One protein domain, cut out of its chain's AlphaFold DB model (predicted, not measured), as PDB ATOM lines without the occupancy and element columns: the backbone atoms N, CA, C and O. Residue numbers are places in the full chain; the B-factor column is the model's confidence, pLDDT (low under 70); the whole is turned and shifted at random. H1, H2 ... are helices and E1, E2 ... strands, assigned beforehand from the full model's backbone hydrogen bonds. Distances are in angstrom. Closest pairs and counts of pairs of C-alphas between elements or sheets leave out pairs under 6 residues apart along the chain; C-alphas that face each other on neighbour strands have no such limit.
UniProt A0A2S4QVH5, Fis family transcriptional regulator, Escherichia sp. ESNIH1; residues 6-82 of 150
ATOM      1  N   ASP A   6      48.710 145.929  37.636       95.56
ATOM      2  CA  ASP A   6      49.905 145.137  37.343       95.56
ATOM      3  C   ASP A   6      50.908 145.200  38.495       95.56
ATOM      4  O   ASP A   6      51.373 144.163  38.947       95.56
ATOM      5  N   GLU A   7      51.140 146.380  39.077       95.00
ATOM      6  CA  GLU A   7      52.031 146.527  40.237       95.00
ATOM      7  C   GLU A   7      51.562 145.699  41.445       95.00
ATOM      8  O   GLU A   7      52.375 145.144  42.186       95.00
ATOM      9  N   ILE A   8      50.247 145.600  41.667       96.44
ATOM     10  CA  ILE A   8      49.701 144.764  42.741       96.44
ATOM     11  C   ILE A   8      49.861 143.279  42.382       96.44
ATOM     12  O   ILE A   8      50.298 142.489  43.219       96.44
ATOM     13  N   LEU A   9      49.520 142.885  41.155       96.19
ATOM     14  CA  LEU A   9      49.588 141.491  40.710       96.19
ATOM     15  C   LEU A   9      51.029 140.985  40.564       96.19
ATOM     16  O   LEU A   9      51.271 139.789  40.709       96.19
ATOM     17  N   GLU A  10      52.008 141.857  40.339       96.38
ATOM     18  CA  GLU A  10      53.436 141.530  40.379       96.38
ATOM     19  C   GLU A  10      53.894 141.161  41.797       96.38
ATOM     20  O   GLU A  10      54.650 140.206  41.970       96.38
ATOM     21  N   GLU A  11      53.410 141.865  42.826       96.62
ATOM     22  CA  GLU A  11      53.829 141.657  44.219       96.62
ATOM     23  C   GLU A  11      53.013 140.574  44.966       96.62
ATOM     24  O   GLU A  11      53.529 139.950  45.907       96.62
ATOM     25  N   PHE A  12      51.750 140.343  44.586       98.00
ATOM     26  CA  PHE A  12      50.786 139.563  45.374       98.00
ATOM     27  C   PHE A  12      50.045 138.488  44.570       98.00
ATOM     28  O   PHE A  12      49.763 138.644  43.387       98.00
ATOM     29  N   ASN A  13      49.662 137.414  45.263       97.62
ATOM     30  CA  ASN A  13      48.598 136.501  44.857       97.62
ATOM     31  C   ASN A  13      47.334 136.831  45.659       97.62
ATOM     32  O   ASN A  13      47.407 136.989  46.880       97.62
ATOM     33  N   TYR A  14      46.184 136.904  44.991       96.50
ATOM     34  CA  TYR A  14      44.884 136.952  45.659       96.50
ATOM     35  C   TYR A  14      44.369 135.528  45.902       96.50
ATOM     36  O   TYR A  14      44.386 134.708  44.988       96.50
ATOM     37  N   SER A  15      43.915 135.239  47.122       95.44
ATOM     38  CA  SER A  15      43.268 133.971  47.476       95.44
ATOM     39  C   SER A  15      42.339 134.174  48.671       95.44
ATOM     40  O   SER A  15      42.769 134.753  49.668       95.44
ATOM     41  N   GLU A  16      41.077 133.739  48.571       93.88
ATOM     42  CA  GLU A  16      40.090 133.746  49.668       93.88
ATOM     43  C   GLU A  16      40.030 135.070  50.461       93.88
ATOM     44  O   GLU A  16      40.098 135.103  51.691       93.88
ATOM     45  N   GLY A  17      39.972 136.209  49.760       94.25
ATOM     46  CA  GLY A  17      39.922 137.527  50.406       94.25
ATOM     47  C   GLY A  17      41.244 137.990  51.027       94.25
ATOM     48  O   GLY A  17      41.254 138.912  51.842       94.25
ATOM     49  N   CYS A  18      42.367 137.371  50.672       97.06
ATOM     50  CA  CYS A  18      43.691 137.716  51.178       97.06
ATOM     51  C   CYS A  18      44.647 138.054  50.030       97.06
ATOM     52  O   CYS A  18      44.709 137.342  49.029       97.06
ATOM     53  N   LEU A  19      45.449 139.105  50.204       97.44
ATOM     54  CA  LEU A  19      46.618 139.389  49.377       97.44
ATOM     55  C   LEU A  19      47.858 138.803  50.050       97.44
ATOM     56  O   LEU A  19      48.346 139.307  51.067       97.44
ATOM     57  N   ILE A  20      48.382 137.736  49.457       97.81
ATOM     58  CA  ILE A  20      49.575 137.033  49.923       97.81
ATOM     59  C   ILE A  20      50.766 137.492  49.094       97.81
ATOM     60  O   ILE A  20      50.764 137.368  47.871       97.81
ATOM     61  N   ARG A  21      51.807 138.025  49.740       97.00
ATOM     62  CA  ARG A  21      53.037 138.415  49.037       97.00
ATOM     63  C   ARG A  21      53.697 137.202  48.406       97.00
ATOM     64  O   ARG A  21      54.002 136.247  49.115       97.00
ATOM     65  N   LYS A  22      54.031 137.289  47.118       97.06
ATOM     66  CA  LYS A  22      54.700 136.199  46.390       97.06
ATOM     67  C   LYS A  22      56.063 135.847  46.984       97.06
ATOM     68  O   LYS A  22      56.360 134.681  47.188       97.06
ATOM     69  N   VAL A  23      56.863 136.862  47.319       95.62
ATOM     70  CA  VAL A  23      58.241 136.671  47.808       95.62
ATOM     71  C   VAL A  23      58.288 136.057  49.208       95.62
ATOM     72  O   VAL A  23      59.155 135.243  49.498       95.62
ATOM     73  N   THR A  24      57.384 136.464  50.103       95.44
ATOM     74  CA  THR A  24      57.452 136.070  51.520       95.44
ATOM     75  C   THR A  24      56.405 135.041  51.927       95.44
ATOM     76  O   THR A  24      56.493 134.517  53.034       95.44
ATOM     77  N   GLY A  25      55.384 134.801  51.099       96.12
ATOM     78  CA  GLY A  25      54.228 133.971  51.442       96.12
ATOM     79  C   GLY A  25      53.344 134.555  52.551       96.12
ATOM     80  O   GLY A  25      52.492 133.854  53.087       96.12
ATOM     81  N   LYS A  26      53.540 135.824  52.938       95.62
ATOM     82  CA  LYS A  26      52.838 136.445  54.074       95.62
ATOM     83  C   LYS A  26      51.725 137.382  53.615       95.62
ATOM     84  O   LYS A  26      51.905 138.155  52.670       95.62
ATOM     85  N   ARG A  27      50.604 137.355  54.341       95.75
ATOM     86  CA  ARG A  27      49.546 138.374  54.272       95.75
ATOM     87  C   ARG A  27      50.021 139.686  54.911       95.75
ATOM     88  O   ARG A  27      51.027 139.728  55.623       95.75
ATOM     89  N   GLY A  28      49.276 140.757  54.654       94.81
ATOM     90  CA  GLY A  28      49.331 141.990  55.434       94.81
ATOM     91  C   GLY A  28      49.064 141.800  56.937       94.81
ATOM     92  O   GLY A  28      48.876 140.694  57.437       94.81
ATOM     93  N   TYR A  29      49.043 142.909  57.670       95.75
ATOM     94  CA  TYR A  29      48.885 142.939  59.124       95.75
ATOM     95  C   TYR A  29      47.547 143.564  59.527       95.75
ATOM     96  O   TYR A  29      47.105 144.555  58.942       95.75
ATOM     97  N   LEU A  30      46.910 142.993  60.551       97.06
ATOM     98  CA  LEU A  30      45.694 143.532  61.153       97.06
ATOM     99  C   LEU A  30      46.040 144.744  62.030       97.06
ATOM    100  O   LEU A  30      46.939 144.674  62.869       97.06
ATOM    101  N   ARG A  31      45.328 145.857  61.852       95.38
ATOM    102  CA  ARG A  31      45.451 147.046  62.709       95.38
ATOM    103  C   ARG A  31      44.393 147.049  63.823       95.38
ATOM    104  O   ARG A  31      43.370 146.380  63.692       95.38
ATOM    105  N   PRO A  32      44.576 147.853  64.892       94.19
ATOM    106  CA  PRO A  32      43.587 147.985  65.972       94.19
ATOM    107  C   PRO A  32      42.209 148.496  65.525       94.19
ATOM    108  O   PRO A  32      41.219 148.299  66.221       94.19
ATOM    109  N   ASP A  33      42.126 149.146  64.361       88.69
ATOM    110  CA  ASP A  33      40.862 149.554  63.743       88.69
ATOM    111  C   ASP A  33      40.106 148.378  63.084       88.69
ATOM    112  O   ASP A  33      38.977 148.558  62.628       88.69
ATOM    113  N   GLY A  34      40.684 147.175  63.061       93.31
ATOM    114  CA  GLY A  34      40.100 145.956  62.504       93.31
ATOM    115  C   GLY A  34      40.344 145.756  61.009       93.31
ATOM    116  O   GLY A  34      39.944 144.723  60.480       93.31
ATOM    117  N   TYR A  35      40.991 146.701  60.323       95.69
ATOM    118  CA  TYR A  35      41.325 146.556  58.907       95.69
ATOM    119  C   TYR A  35      42.694 145.897  58.731       95.69
ATOM    120  O   TYR A  35      43.634 146.138  59.496       95.69
ATOM    121  N   VAL A  36      42.831 145.103  57.672       97.50
ATOM    122  CA  VAL A  36      44.125 144.548  57.256       97.50
ATOM    123  C   VAL A  36      44.814 145.515  56.301       97.50
ATOM    124  O   VAL A  36      44.185 146.063  55.393       97.50
ATOM    125  N   TYR A  37      46.109 145.735  56.514       97.56
ATOM    126  CA  TYR A  37      46.944 146.611  55.700       97.56
ATOM    127  C   TYR A  37      48.134 145.859  55.118       97.56
ATOM    128  O   TYR A  37      48.727 144.992  55.757       97.56
ATOM    129  N   THR A  38      48.534 146.250  53.917       96.62
ATOM    130  CA  THR A  38      49.775 145.797  53.284       96.62
ATOM    131  C   THR A  38      50.534 146.988  52.708       96.62
ATOM    132  O   THR A  38      50.037 148.115  52.704       96.62
ATOM    133  N   ARG A  39      51.771 146.762  52.263       95.12
ATOM    134  CA  ARG A  39      52.585 147.795  51.608       95.12
ATOM    135  C   ARG A  39      52.688 147.505  50.113       95.12
ATOM    136  O   ARG A  39      52.869 146.359  49.746       95.12
ATOM    137  N   VAL A  40      52.631 148.513  49.262       95.00
ATOM    138  CA  VAL A  40      52.912 148.383  47.819       95.00
ATOM    139  C   VAL A  40      53.836 149.536  47.463       95.00
ATOM    140  O   VAL A  40      53.555 150.672  47.863       95.00
ATOM    141  N   LYS A  41      54.983 149.258  46.830       91.00
ATOM    142  CA  LYS A  41      56.013 150.277  46.517       91.00
ATOM    143  C   LYS A  41      56.313 151.249  47.677       91.00
ATOM    144  O   LYS A  41      56.314 152.471  47.537       91.00
ATOM    145  N   GLY A  42      56.496 150.701  48.882       89.62
ATOM    146  CA  GLY A  42      56.854 151.460  50.088       89.62
ATOM    147  C   GLY A  42      55.705 152.178  50.813       89.62
ATOM    148  O   GLY A  42      55.896 152.571  51.967       89.62
ATOM    149  N   ARG A  43      54.505 152.279  50.225       93.69
ATOM    150  CA  ARG A  43      53.325 152.943  50.819       93.69
ATOM    151  C   ARG A  43      52.344 151.933  51.406       93.69
ATOM    152  O   ARG A  43      52.230 150.829  50.890       93.69
ATOM    153  N   SER A  44      51.658 152.293  52.490       95.06
ATOM    154  CA  SER A  44      50.672 151.428  53.155       95.06
ATOM    155  C   SER A  44      49.273 151.633  52.567       95.06
ATOM    156  O   SER A  44      48.850 152.772  52.375       95.06
ATOM    157  N   TYR A  45      48.559 150.537  52.317       95.88
ATOM    158  CA  TYR A  45      47.200 150.521  51.778       95.88
ATOM    159  C   TYR A  45      46.335 149.531  52.556       95.88
ATOM    160  O   TYR A  45      46.808 148.469  52.969       95.88
ATOM    161  N   GLY A  46      45.056 149.869  52.727       96.44
ATOM    162  CA  GLY A  46      44.062 148.922  53.221       96.44
ATOM    163  C   GLY A  46      43.842 147.816  52.191       96.44
ATOM    164  O   GLY A  46      43.585 148.102  51.023       96.44
ATOM    165  N   GLU A  47      43.932 146.565  52.628       96.88
ATOM    166  CA  GLU A  47      43.845 145.382  51.765       96.88
ATOM    167  C   GLU A  47      42.501 145.327  51.019       96.88
ATOM    168  O   GLU A  47      42.483 145.139  49.808       96.88
ATOM    169  N   HIS A  48      41.396 145.627  51.708       96.38
ATOM    170  CA  HIS A  48      40.054 145.757  51.125       96.38
ATOM    171  C   HIS A  48      39.984 146.718  49.920       96.38
ATOM    172  O   HIS A  48      39.318 146.415  48.935       96.38
ATOM    173  N   ARG A  49      40.703 147.852  49.944       96.44
ATOM    174  CA  ARG A  49      40.710 148.810  48.820       96.44
ATOM    175  C   ARG A  49      41.487 148.284  47.624       96.44
ATOM    176  O   ARG A  49      41.043 148.464  46.496       96.44
ATOM    177  N   LEU A  50      42.625 147.635  47.877       96.94
ATOM    178  CA  LEU A  50      43.416 147.001  46.822       96.94
ATOM    179  C   LEU A  50      42.620 145.879  46.156       96.94
ATOM    180  O   LEU A  50      42.562 145.834  44.936       96.94
ATOM    181  N   ILE A  51      41.965 145.021  46.944       97.31
ATOM    182  CA  ILE A  51      41.137 143.929  46.419       97.31
ATOM    183  C   ILE A  51      39.966 144.491  45.612       97.31
ATOM    184  O   ILE A  51      39.790 144.104  44.464       97.31
ATOM    185  N   HIS A  52      39.211 145.455  46.147       96.94
ATOM    186  CA  HIS A  52      38.119 146.073  45.392       96.94
ATOM    187  C   HIS A  52      38.605 146.650  44.052       96.94
ATOM    188  O   HIS A  52      37.987 146.413  43.016       96.94
ATOM    189  N   PHE A  53      39.736 147.359  44.050       96.81
ATOM    190  CA  PHE A  53      40.339 147.904  42.832       96.81
ATOM    191  C   PHE A  53      40.804 146.817  41.847       96.81
ATOM    192  O   PHE A  53      40.607 146.949  40.639       96.81
ATOM    193  N   LEU A  54      41.375 145.711  42.334       96.50
ATOM    194  CA  LEU A  54      41.764 144.579  41.488       96.50
ATOM    195  C   LEU A  54      40.571 144.001  40.726       96.50
ATOM    196  O   LEU A  54      40.703 143.735  39.538       96.50
ATOM    197  N   PHE A  55      39.404 143.874  41.359       95.75
ATOM    198  CA  PHE A  55      38.215 143.304  40.720       95.75
ATOM    199  C   PHE A  55      37.444 144.312  39.858       95.75
ATOM    200  O   PHE A  55      37.058 143.991  38.741       95.75
ATOM    201  N   THR A  56      37.281 145.552  40.326       94.44
ATOM    202  CA  THR A  56      36.438 146.559  39.646       94.44
ATOM    203  C   THR A  56      37.188 147.401  38.617       94.44
ATOM    204  O   THR A  56      36.644 147.711  37.567       94.44
ATOM    205  N   GLY A  57      38.457 147.722  38.870       94.00
ATOM    206  CA  GLY A  57      39.288 148.551  37.986       94.00
ATOM    207  C   GLY A  57      39.209 150.031  38.292       94.00
ATOM    208  O   GLY A  57      40.064 150.785  37.835       94.00
ATOM    209  N   ASP A  58      38.275 150.409  39.156       91.75
ATOM    210  CA  ASP A  58      38.089 151.768  39.621       91.75
ATOM    211  C   ASP A  58      38.602 151.905  41.048       91.75
ATOM    212  O   ASP A  58      38.311 151.088  41.932       91.75
ATOM    213  N   TRP A  59      39.416 152.932  41.283       93.31
ATOM    214  CA  TRP A  59      39.947 153.182  42.614       93.31
ATOM    215  C   TRP A  59      38.843 153.767  43.508       93.31
ATOM    216  O   TRP A  59      38.391 154.886  43.258       93.31
ATOM    217  N   PRO A  60      38.421 153.063  44.570       90.94
ATOM    218  CA  PRO A  60      37.259 153.475  45.344       90.94
ATOM    219  C   PRO A  60      37.591 154.648  46.277       90.94
ATOM    220  O   PRO A  60      38.684 154.698  46.864       90.94
ATOM    221  N   GLU A  61      36.633 155.558  46.487       91.12
ATOM    222  CA  GLU A  61      36.723 156.588  47.532       91.12
ATOM    223  C   GLU A  61      36.776 155.921  48.916       91.12
ATOM    224  O   GLU A  61      37.766 156.064  49.644       91.12
ATOM    225  N   GLN A  62      35.748 155.127  49.230       92.06
ATOM    226  CA  GLN A  62      35.674 154.218  50.372       92.06
ATOM    227  C   GLN A  62      35.217 152.833  49.903       92.06
ATOM    228  O   GLN A  62      34.593 152.683  48.854       92.06
ATOM    229  N   VAL A  63      35.529 151.818  50.704       93.62
ATOM    230  CA  VAL A  63      35.017 150.458  50.521       93.62
ATOM    231  C   VAL A  63      34.385 150.033  51.835       93.62
ATOM    232  O   VAL A  63      35.033 150.107  52.879       93.62
ATOM    233  N   ASP A  64      33.126 149.621  51.767       90.94
ATOM    234  CA  ASP A  64      32.354 149.115  52.896       90.94
ATOM    235  C   ASP A  64      32.325 147.581  52.872       90.94
ATOM    236  O   ASP A  64      32.287 146.959  51.807       90.94
ATOM    237  N   HIS A  65      32.348 146.983  54.061       92.44
ATOM    238  CA  HIS A  65      32.216 145.540  54.257       92.44
ATOM    239  C   HIS A  65      30.752 145.215  54.528       92.44
ATOM    240  O   HIS A  65      30.233 145.604  55.577       92.44
ATOM    241  N   ILE A  66      30.107 144.462  53.636       90.31
ATOM    242  CA  ILE A  66      28.668 144.157  53.694       90.31
ATOM    243  C   ILE A  66      28.302 143.490  55.029       90.31
ATOM    244  O   ILE A  66      27.351 143.900  55.693       90.31
ATOM    245  N   ASN A  67      29.102 142.523  55.490       89.25
ATOM    246  CA  ASN A  67      28.899 141.862  56.785       89.25
ATOM    247  C   ASN A  67      29.422 142.659  58.002       89.25
ATOM    248  O   ASN A  67      29.312 142.222  59.151       89.25
ATOM    249  N   GLY A  68      30.047 143.819  57.781       86.69
ATOM    250  CA  GLY A  68      30.656 144.650  58.817       86.69
ATOM    251  C   GLY A  68      31.902 144.059  59.493       86.69
ATOM    252  O   GLY A  68      32.376 144.640  60.479       86.69
ATOM    253  N   ASN A  69      32.432 142.931  59.008       90.62
ATOM    254  CA  ASN A  69      33.715 142.365  59.415       90.62
ATOM    255  C   ASN A  69      34.841 142.953  58.553       90.62
ATOM    256  O   ASN A  69      35.093 142.510  57.438       90.62
ATOM    257  N   ARG A  70      35.576 143.909  59.130       93.38
ATOM    258  CA  ARG A  70      36.658 144.671  58.477       93.38
ATOM    259  C   ARG A  70      37.862 143.844  58.000       93.38
ATOM    260  O   ARG A  70      38.719 144.376  57.296       93.38
ATOM    261  N   SER A  71      37.952 142.580  58.416       95.06
ATOM    262  CA  SER A  71      39.041 141.663  58.053       95.06
ATOM    263  C   SER A  71      38.662 140.640  56.975       95.06
ATOM    264  O   SER A  71      39.556 140.002  56.407       95.06
ATOM    265  N   ASP A  72      37.363 140.507  56.676       96.12
ATOM    266  CA  ASP A  72      36.825 139.644  55.622       96.12
ATOM    267  C   ASP A  72      36.820 140.399  54.290       96.12
ATOM    268  O   ASP A  72      35.846 141.061  53.936       96.12
ATOM    269  N   ASN A  73      37.939 140.340  53.570       97.12
ATOM    270  CA  ASN A  73      38.128 141.105  52.337       97.12
ATOM    271  C   ASN A  73      37.818 140.294  51.072       97.12
ATOM    272  O   ASN A  73      38.350 140.610  50.009       97.12
ATOM    273  N   ARG A  74      36.991 139.245  51.162       97.44
ATOM    274  CA  ARG A  74      36.485 138.552  49.970       97.44
ATOM    275  C   ARG A  74      35.702 139.532  49.108       97.44
ATOM    276  O   ARG A  74      34.940 140.334  49.644       97.44
ATOM    277  N   HIS A  75      35.907 139.496  47.794       96.00
ATOM    278  CA  HIS A  75      35.337 140.500  46.897       96.00
ATOM    279  C   HIS A  75      33.809 140.583  47.007       96.00
ATOM    280  O   HIS A  75      33.280 141.688  47.060       96.00
ATOM    281  N   GLU A  76      33.118 139.448  47.160       95.06
ATOM    282  CA  GLU A  76      31.663 139.399  47.337       95.06
ATOM    283  C   GLU A  76      31.161 140.049  48.640       95.06
ATOM    284  O   GLU A  76      29.970 140.313  48.775       95.06
ATOM    285  N   ASN A  77      32.050 140.317  49.602       94.50
ATOM    286  CA  ASN A  77      31.744 141.018  50.850       94.50
ATOM    287  C   ASN A  77      32.115 142.515  50.806       94.50
ATOM    288  O   ASN A  77      31.926 143.226  51.794       94.50
ATOM    289  N   LEU A  78      32.664 143.008  49.693       94.25
ATOM    290  CA  LEU A  78      33.102 144.394  49.538       94.25
ATOM    291  C   LEU A  78      32.194 145.147  48.568       94.25
ATOM    292  O   LEU A  78      31.801 144.617  47.533       94.25
ATOM    293  N   ARG A  79      31.945 146.424  48.853       93.38
ATOM    294  CA  ARG A  79      31.262 147.338  47.927       93.38
ATOM    295  C   ARG A  79      31.860 148.735  47.963       93.38
ATOM    296  O   ARG A  79      32.348 149.177  49.007       93.38
ATOM    297  N   ALA A  80      31.792 149.439  46.839       93.06
ATOM    298  CA  ALA A  80      32.101 150.860  46.795       93.06
ATOM    299  C   ALA A  80      31.102 151.628  47.671       93.06
ATOM    300  O   ALA A  80      29.910 151.327  47.679       93.06
ATOM    301  N   ALA A  81      31.606 152.606  48.416       89.69
ATOM    302  CA  ALA A  81      30.792 153.480  49.244       89.69
ATOM    303  C   ALA A  81      31.326 154.910  49.156       89.69
ATOM    304  O   ALA A  81      32.534 155.130  49.015       89.69
ATOM    305  N   ASN A  82      30.442 155.887  49.315       87.88
ATOM    306  CA  ASN A  82      30.848 157.241  49.665       87.88
ATOM    307  C   ASN A  82      31.040 157.378  51.188       87.88
ATOM    308  O   ASN A  82      30.755 156.474  51.985       87.88
TER     309      ASN A  82
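What this domain is: This is residues 6 to 82 of the 150 residues of the protein "Fis family transcriptional regulator" of Escherichia sp. ESNIH1 (UniProt A0A2S4QVH5). Three separate two-stranded hairpins are set round one helix, H2: E3 and E4 at its first end, E1 and E2 to one side, E5 and E6 to another. A short helix, H1, lies next to E1 and E2, well away from E5 and E6, and two long loops, residues 22 to 35 and 66 to 77, complete the body. The printed part has 77 residues with two named helices and six named strands, in the order H1, E1, E2, E3, E4, H2, E5, E6, and its class is mixed, helices and strands. Each sheet is one antiparallel pair. The whole is compact and rounded, with a radius of gyration of the C-alphas of 11.5 A and spans of 32 by 27 by 22 A.

How they stand to each other: Begin at the hairpin of E3, residues 36 to 40, and E4, residues 43 to 46; look for N 40 and O 43 within hydrogen-bond range at 2.9 A. E4 passes by a tight link with no residue between into H2, residues 47 to 56, and the closest C-alphas of E3 and H2, Tyr 37 and Glu 47, are 5.2 A apart. Next look at the hairpin of E1, residues 12 to 15, and E2, residues 18 to 21, with N 13 and O 20 2.8 A apart; the closest C-alphas of E2 and H2, Leu 19 and Glu 47, are 7.0 A apart. E2 and E3 are near each other, with 7 pairs of C-alphas within 10 A. The third hairpin is E5, residues 62 to 65, and E6, residues 78 to 81, with N 64 and O 79 2.9 A apart; the closest C-alphas of H2 and E5, Arg 49 and Val 63, are 6.2 A apart. H1, residues 6 to 11, is close to H2 but not clearly touching, with C-alphas 8 and 50 closest at 7.8 A, at a steep tilt of 42 degrees, opposite ways. In both helices every O i to N i+4 pair is within hydrogen-bond range.

Where its parts are: Find C-alpha 6 at (49.905, 145.137, 37.343), where H1 begins. H2 runs 14.3 A from C-alpha 47 at (43.845, 145.382, 51.765) to C-alpha 56. E3 is 13.5 A long, E4 10.4 A and E5 10.1 A. E6 ends at C-alpha 81, (30.792, 153.480, 49.244).

The domain as a whole: The C-alphas of Val 23 and Asn 82 are the two farthest apart, 34.3 A. The long links are E2 to E3 and E5 to E6. The printed part has no cut, and no printed residue is under 70 in pLDDT.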